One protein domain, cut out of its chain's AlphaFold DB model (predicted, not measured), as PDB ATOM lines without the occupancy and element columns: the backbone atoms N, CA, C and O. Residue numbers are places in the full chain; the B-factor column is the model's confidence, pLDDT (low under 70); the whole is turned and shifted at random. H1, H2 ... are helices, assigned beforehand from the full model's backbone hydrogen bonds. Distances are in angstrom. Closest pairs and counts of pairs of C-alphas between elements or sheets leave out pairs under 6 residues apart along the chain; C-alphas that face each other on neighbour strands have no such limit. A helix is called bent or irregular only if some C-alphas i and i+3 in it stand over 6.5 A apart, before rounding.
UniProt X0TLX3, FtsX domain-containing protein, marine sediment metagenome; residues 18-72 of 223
ATOM      1  N   THR A  18     -23.672 153.961 185.222       64.00
ATOM      2  CA  THR A  18     -24.031 154.249 183.824       64.00
ATOM      3  C   THR A  18     -25.119 155.312 183.804       64.00
ATOM      4  O   THR A  18     -26.166 155.123 184.414       64.00
ATOM      5  N   LEU A  19     -24.895 156.424 183.088       63.06
ATOM      6  CA  LEU A  19     -25.871 157.522 182.944       63.06
ATOM      7  C   LEU A  19     -26.405 158.068 184.291       63.06
ATOM      8  O   LEU A  19     -27.553 158.493 184.378       63.06
ATOM      9  N   GLY A  20     -25.576 158.060 185.341       64.06
ATOM     10  CA  GLY A  20     -25.951 158.539 186.676       64.06
ATOM     11  C   GLY A  20     -26.748 157.543 187.529       64.06
ATOM     12  O   GLY A  20     -27.089 157.879 188.659       64.06
ATOM     13  N   ASP A  21     -27.022 156.328 187.035       72.12
ATOM     14  CA  ASP A  21     -27.522 155.212 187.851       72.12
ATOM     15  C   ASP A  21     -26.318 154.435 188.402       72.12
ATOM     16  O   ASP A  21     -25.505 153.908 187.637       72.12
ATOM     17  N   ASP A  22     -26.161 154.425 189.724       77.19
ATOM     18  CA  ASP A  22     -25.122 153.665 190.420       77.19
ATOM     19  C   ASP A  22     -25.598 152.217 190.601       77.19
ATOM     20  O   ASP A  22     -26.495 151.929 191.402       77.19
ATOM     21  N   GLN A  23     -25.023 151.298 189.819       78.19
ATOM     22  CA  GLN A  23     -25.375 149.882 189.915       78.19
ATOM     23  C   GLN A  23     -24.722 149.185 191.108       78.19
ATOM     24  O   GLN A  23     -25.191 148.111 191.495       78.19
ATOM     25  N   ASP A  24     -23.700 149.793 191.708       80.44
ATOM     26  CA  ASP A  24     -22.928 149.206 192.797       80.44
ATOM     27  C   ASP A  24     -23.561 149.519 194.161       80.44
ATOM     28  O   ASP A  24     -23.430 148.743 195.109       80.44
ATOM     29  N   ASN A  25     -24.352 150.592 194.256       83.06
ATOM     30  CA  ASN A  25     -25.111 150.939 195.458       83.06
ATOM     31  C   ASN A  25     -26.523 150.318 195.482       83.06
ATOM     32  O   ASN A  25     -27.534 150.999 195.688       83.06
ATOM     33  N   ARG A  26     -26.614 149.000 195.261       84.75
ATOM     34  CA  ARG A  26     -27.881 148.249 195.264       84.75
ATOM     35  C   ARG A  26     -27.838 147.027 196.173       84.75
ATOM     36  O   ARG A  26     -26.874 146.270 196.199       84.75
ATOM     37  N   VAL A  27     -28.943 146.792 196.881       87.44
ATOM     38  CA  VAL A  27     -29.138 145.604 197.723       87.44
ATOM     39  C   VAL A  27     -30.202 144.714 197.097       87.44
ATOM     40  O   VAL A  27     -31.308 145.166 196.809       87.44
ATOM     41  N   ILE A  28     -29.877 143.436 196.916       88.69
ATOM     42  CA  ILE A  28     -30.797 142.436 196.373       88.69
ATOM     43  C   ILE A  28     -31.224 141.502 197.499       88.69
ATOM     44  O   ILE A  28     -30.392 140.912 198.187       88.69
ATOM     45  N   ILE A  29     -32.534 141.360 197.671       89.69
ATOM     46  CA  ILE A  29     -33.148 140.449 198.637       89.69
ATOM     47  C   ILE A  29     -34.213 139.593 197.943       89.69
ATOM     48  O   ILE A  29     -34.773 140.023 196.930       89.69
ATOM     49  N   PRO A  30     -34.529 138.394 198.463       90.00
ATOM     50  CA  PRO A  30     -35.628 137.588 197.942       90.00
ATOM     51  C   PRO A  30     -36.959 138.350 197.969       90.00
ATOM     52  O   PRO A  30     -37.279 139.017 198.957       90.00
ATOM     53  N   ILE A  31     -37.763 138.206 196.910       86.62
ATOM     54  CA  ILE A  31     -39.047 138.911 196.774       86.62
ATOM     55  C   ILE A  31     -40.007 138.613 197.931       86.62
ATOM     56  O   ILE A  31     -40.646 139.527 198.439       86.62
ATOM     57  N   SER A  32     -40.042 137.370 198.418       88.50
ATOM     58  CA  SER A  32     -40.880 136.976 199.556       88.50
ATOM     59  C   SER A  32     -40.520 137.737 200.835       88.50
ATOM     60  O   SER A  32     -41.398 138.148 201.588       88.50
ATOM     61  N   THR A  33     -39.228 137.985 201.076       88.44
ATOM     62  CA  THR A  33     -38.768 138.801 202.206       88.44
ATOM     63  C   THR A  33     -39.099 140.275 201.993       88.44
ATOM     64  O   THR A  33     -39.552 140.938 202.924       88.44
ATOM     65  N   ALA A  34     -38.912 140.784 200.772       86.06
ATOM     66  CA  ALA A  34     -39.240 142.164 200.429       86.06
ATOM     67  C   ALA A  34     -40.733 142.464 200.637       86.06
ATOM     68  O   ALA A  34     -41.062 143.479 201.244       86.06
ATOM     69  N   GLN A  35     -41.625 141.568 200.207       87.00
ATOM     70  CA  GLN A  35     -43.077 141.722 200.354       87.00
ATOM     71  C   GLN A  35     -43.495 141.806 201.830       87.00
ATOM     72  O   GLN A  35     -44.245 142.705 202.205       87.00
ATOM     73  N   THR A  36     -42.950 140.932 202.682       85.62
ATOM     74  CA  THR A  36     -43.240 140.925 204.126       85.62
ATOM     75  C   THR A  36     -42.712 142.173 204.835       85.62
ATOM     76  O   THR A  36     -43.403 142.743 205.673       85.62
ATOM     77  N   VAL A  37     -41.493 142.620 204.510       85.44
ATOM     78  CA  VAL A  37     -40.835 143.745 205.204       85.44
ATOM     79  C   VAL A  37     -41.321 145.110 204.702       85.44
ATOM     80  O   VAL A  37     -41.354 146.068 205.473       85.44
ATOM     81  N   LEU A  38     -41.686 145.223 203.422       83.06
ATOM     82  CA  LEU A  38     -42.143 146.476 202.806       83.06
ATOM     83  C   LEU A  38     -43.671 146.618 202.784       83.06
ATOM     84  O   LEU A  38     -44.165 147.680 202.413       83.06
ATOM     85  N   GLY A  39     -44.418 145.566 203.134       80.38
ATOM     86  CA  GLY A  39     -45.884 145.573 203.110       80.38
ATOM     87  C   GLY A  39     -46.484 145.734 201.707       80.38
ATOM     88  O   GLY A  39     -47.637 146.138 201.575       80.38
ATOM     89  N   ARG A  40     -45.714 145.452 200.647       78.19
ATOM     90  CA  ARG A  40     -46.171 145.514 199.249       78.19
ATOM     91  C   ARG A  40     -46.475 144.109 198.746       78.19
ATOM     92  O   ARG A  40     -45.604 143.250 198.787       78.19
ATOM     93  N   GLY A  41     -47.695 143.880 198.261       75.00
ATOM     94  CA  GLY A  41     -48.134 142.560 197.788       75.00
ATOM     95  C   GLY A  41     -47.714 142.221 196.354       75.00
ATOM     96  O   GLY A  41     -47.415 141.065 196.067       75.00
ATOM     97  N   ASN A  42     -47.637 143.211 195.461       80.00
ATOM     98  CA  ASN A  42     -47.409 142.987 194.030       80.00
ATOM     99  C   ASN A  42     -46.013 143.455 193.591       80.00
ATOM    100  O   ASN A  42     -45.533 144.469 194.104       80.00
ATOM    101  N   PRO A  43     -45.357 142.744 192.653       82.38
ATOM    102  CA  PRO A  43     -44.108 143.205 192.053       82.38
ATOM    103  C   PRO A  43     -44.343 144.417 191.145       82.38
ATOM    104  O   PRO A  43     -45.326 144.454 190.408       82.38
ATOM    105  N   ASP A  44     -43.397 145.361 191.141       82.44
ATOM    106  CA  ASP A  44     -43.423 146.519 190.234       82.44
ATOM    107  C   ASP A  44     -43.163 146.105 188.769       82.44
ATOM    108  O   ASP A  44     -43.684 146.711 187.837       82.44
ATOM    109  N   TYR A  45     -42.367 145.051 188.550       84.94
ATOM    110  CA  TYR A  45     -42.104 144.468 187.233       84.94
ATOM    111  C   TYR A  45     -41.766 142.974 187.336       84.94
ATOM    112  O   TYR A  45     -41.296 142.490 188.367       84.94
ATOM    113  N   ILE A  46     -41.971 142.236 186.242       86.88
ATOM    114  CA  ILE A  46     -41.607 140.819 186.116       86.88
ATOM    115  C   ILE A  46     -40.663 140.677 184.924       86.88
ATOM    116  O   ILE A  46     -41.033 140.981 183.791       86.88
ATOM    117  N   MET A  47     -39.443 140.204 185.175       87.00
ATOM    118  CA  MET A  47     -38.490 139.875 184.115       87.00
ATOM    119  C   MET A  47     -38.713 138.441 183.634       87.00
ATOM    120  O   MET A  47     -38.825 137.516 184.436       87.00
ATOM    121  N   MET A  48     -38.763 138.258 182.315       86.00
ATOM    122  CA  MET A  48     -38.960 136.960 181.672       86.00
ATOM    123  C   MET A  48     -37.915 136.762 180.578       86.00
ATOM    124  O   MET A  48     -37.688 137.655 179.764       86.00
ATOM    125  N   ASN A  49     -37.316 135.571 180.532       85.44
ATOM    126  CA  ASN A  49     -36.386 135.188 179.476       85.44
ATOM    127  C   ASN A  49     -37.112 134.350 178.424       85.44
ATOM    128  O   ASN A  49     -37.702 133.317 178.738       85.44
ATOM    129  N   ALA A  50     -37.049 134.787 177.167       83.56
ATOM    130  CA  ALA A  50     -37.498 133.971 176.046       83.56
ATOM    131  C   ALA A  50     -36.504 132.829 175.789       83.56
ATOM    132  O   ALA A  50     -35.296 132.996 175.950       83.56
ATOM    133  N   THR A  51     -37.007 131.684 175.330       86.44
ATOM    134  CA  THR A  51     -36.184 130.511 174.991       86.44
ATOM    135  C   THR A  51     -35.227 130.767 173.825       86.44
ATOM    136  O   THR A  51     -34.151 130.177 173.779       86.44
ATOM    137  N   ALA A  52     -35.591 131.652 172.893       83.94
ATOM    138  CA  ALA A  52     -34.746 132.056 171.776       83.94
ATOM    139  C   ALA A  52     -35.066 133.487 171.315       83.94
ATOM    140  O   ALA A  52     -36.159 134.014 171.517       83.94
ATOM    141  N   ARG A  53     -34.112 134.136 170.633       79.94
ATOM    142  CA  ARG A  53     -34.267 135.525 170.157       79.94
ATOM    143  C   ARG A  53     -35.432 135.692 169.169       79.94
ATOM    144  O   ARG A  53     -36.095 136.724 169.171       79.94
ATOM    145  N   ASN A  54     -35.701 134.684 168.342       83.56
ATOM    146  CA  ASN A  54     -36.793 134.697 167.364       83.56
ATOM    147  C   ASN A  54     -38.180 134.437 167.985       83.56
ATOM    148  O   ASN A  54     -39.187 134.701 167.330       83.56
ATOM    149  N   THR A  55     -38.264 133.957 169.233       86.81
ATOM    150  CA  THR A  55     -39.545 133.696 169.907       86.81
ATOM    151  C   THR A  55     -40.050 134.879 170.727       86.81
ATOM    152  O   THR A  55     -41.214 134.869 171.109       86.81
ATOM    153  N   ILE A  56     -39.247 135.935 170.916       84.88
ATOM    154  CA  ILE A  56     -39.595 137.126 171.717       84.88
ATOM    155  C   ILE A  56     -40.941 137.733 171.296       84.88
ATOM    156  O   ILE A  56     -41.785 138.005 172.144       84.88
ATOM    157  N   GLY A  57     -41.179 137.902 169.989       85.25
ATOM    158  CA  GLY A  57     -42.436 138.473 169.493       85.25
ATOM    159  C   GLY A  57     -43.655 137.597 169.800       85.25
ATOM    160  O   GLY A  57     -44.695 138.105 170.210       85.25
ATOM    161  N   ARG A  58     -43.519 136.269 169.665       87.25
ATOM    162  CA  ARG A  58     -44.587 135.315 170.012       87.25
ATOM    163  C   ARG A  58     -44.822 135.266 171.521       87.25
ATOM    164  O   ARG A  58     -45.968 135.347 171.948       87.25
ATOM    165  N   ALA A  59     -43.748 135.215 172.308       88.69
ATOM    166  CA  ALA A  59     -43.801 135.219 173.764       88.69
ATOM    167  C   ALA A  59     -44.482 136.486 174.299       88.69
ATOM    168  O   ALA A  59     -45.328 136.397 175.180       88.69
ATOM    169  N   ARG A  60     -44.194 137.659 173.716       88.00
ATOM    170  CA  ARG A  60     -44.877 138.915 174.055       88.00
ATOM    171  C   ARG A  60     -46.388 138.803 173.863       88.00
ATOM    172  O   ARG A  60     -47.131 139.120 174.783       88.00
ATOM    173  N   LEU A  61     -46.841 138.325 172.701       89.38
ATOM    174  CA  LEU A  61     -48.273 138.165 172.414       89.38
ATOM    175  C   LEU A  61     -48.951 137.181 173.375       89.38
ATOM    176  O   LEU A  61     -50.071 137.424 173.824       89.38
ATOM    177  N   GLU A  62     -48.276 136.080 173.695       91.00
ATOM    178  CA  GLU A  62     -48.784 135.063 174.612       91.00
ATOM    179  C   GLU A  62     -48.890 135.590 176.047       91.00
ATOM    180  O   GLU A  62     -49.950 135.480 176.665       91.00
ATOM    181  N   VAL A  63     -47.847 136.260 176.543       90.88
ATOM    182  CA  VAL A  63     -47.850 136.930 177.849       90.88
ATOM    183  C   VAL A  63     -48.950 137.984 177.907       90.88
ATOM    184  O   VAL A  63     -49.725 137.992 178.858       90.88
ATOM    185  N   THR A  64     -49.080 138.835 176.885       91.06
ATOM    186  CA  THR A  64     -50.150 139.841 176.827       91.06
ATOM    187  C   THR A  64     -51.530 139.192 176.890       91.06
ATOM    188  O   THR A  64     -52.392 139.671 177.621       91.06
ATOM    189  N   ARG A  65     -51.747 138.075 176.184       91.62
ATOM    190  CA  ARG A  65     -53.016 137.336 176.233       91.62
ATOM    191  C   ARG A  65     -53.294 136.776 177.630       91.62
ATOM    192  O   ARG A  65     -54.408 136.929 178.127       91.62
ATOM    193  N   ILE A  66     -52.302 136.144 178.259       92.62
ATOM    194  CA  ILE A  66     -52.430 135.562 179.604       92.62
ATOM    195  C   ILE A  66     -52.712 136.656 180.637       92.62
ATOM    196  O   ILE A  66     -53.618 136.503 181.457       92.62
ATOM    197  N   MET A  67     -51.976 137.766 180.582       91.31
ATOM    198  CA  MET A  67     -52.159 138.898 181.489       91.31
ATOM    199  C   MET A  67     -53.531 139.539 181.298       91.31
ATOM    200  O   MET A  67     -54.263 139.687 182.270       91.31
ATOM    201  N   LYS A  68     -53.961 139.781 180.053       92.75
ATOM    202  CA  LYS A  68     -55.300 140.312 179.763       92.75
ATOM    203  C   LYS A  68     -56.409 139.409 180.306       92.75
ATOM    204  O   LYS A  68     -57.374 139.907 180.876       92.75
ATOM    205  N   ALA A  69     -56.264 138.087 180.192       93.12
ATOM    206  CA  ALA A  69     -57.216 137.139 180.771       93.12
ATOM    207  C   ALA A  69     -57.231 137.190 182.313       93.12
ATOM    208  O   ALA A  69     -58.303 137.223 182.917       93.12
ATOM    209  N   ARG A  70     -56.059 137.251 182.960       90.69
ATOM    210  CA  ARG A  70     -55.936 137.342 184.428       90.69
ATOM    211  C   ARG A  70     -56.453 138.667 184.991       90.69
ATOM    212  O   ARG A  70     -57.038 138.678 186.068       90.69
ATOM    213  N   HIS A  71     -56.306 139.749 184.235       90.88
ATOM    214  CA  HIS A  71     -56.744 141.099 184.592       90.88
ATOM    215  C   HIS A  71     -58.175 141.399 184.112       90.88
ATOM    216  O   HIS A  71     -58.584 142.553 184.013       90.88
ATOM    217  N   ARG A  72     -58.975 140.361 183.809       91.25
ATOM    218  CA  ARG A  72     -60.393 140.483 183.411       91.25
ATOM    219  C   ARG A  72     -60.617 141.433 182.224       91.25
ATOM    220  O   ARG A  72     -61.633 142.117 182.150       91.25
TER     221      ARG A  72
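This is residues 18 to 72 of the 223 residues of the protein "FtsX domain-containing protein" of marine sediment metagenome (UniProt X0TLX3). A longer helix, H2, and a short one, H1, are held well apart by an extended link, residues 39 to 52, in an open arrangement without a packed core. Residues 18 to 30, before H1, stick out as a free arm, and so do residues 64 to 72, of which 64 to 70 belong to H2. The 55 printed residues include two named helices, H1 then H2, and no named strand; the class is all helix, with 26 residues in named elements, under half. The whole is extended, with a radius of gyration of the C-alphas of 15.8 A and spans of 35 by 31 by 19 A.

H2, residues 53 to 70, measures 26.0 A from C-alpha 53 at (-34.267, 135.525, 170.157) to C-alpha 70 at (-55.936, 137.342, 184.428). H1, residues 31 to 38, measures 10.2 A and begins at C-alpha 31 at (-39.047, 138.911, 196.774).

H2 has a kink of 27 degrees near residue 60 and is irregular, with C-alphas 54 and 57 7.1 A apart. H1 and H2 are apart. Each O i to N i+4 pair is within hydrogen-bond range in H1, and 12 of 14 in H2.

The C-alphas farthest apart, of Asp 24 and Arg 72, are 39.6 A apart. The link from H1 to H2 is long, 14 residues. The printed part has no cut; its mean pLDDT is 84.7, with residues 18 to 20 under 70.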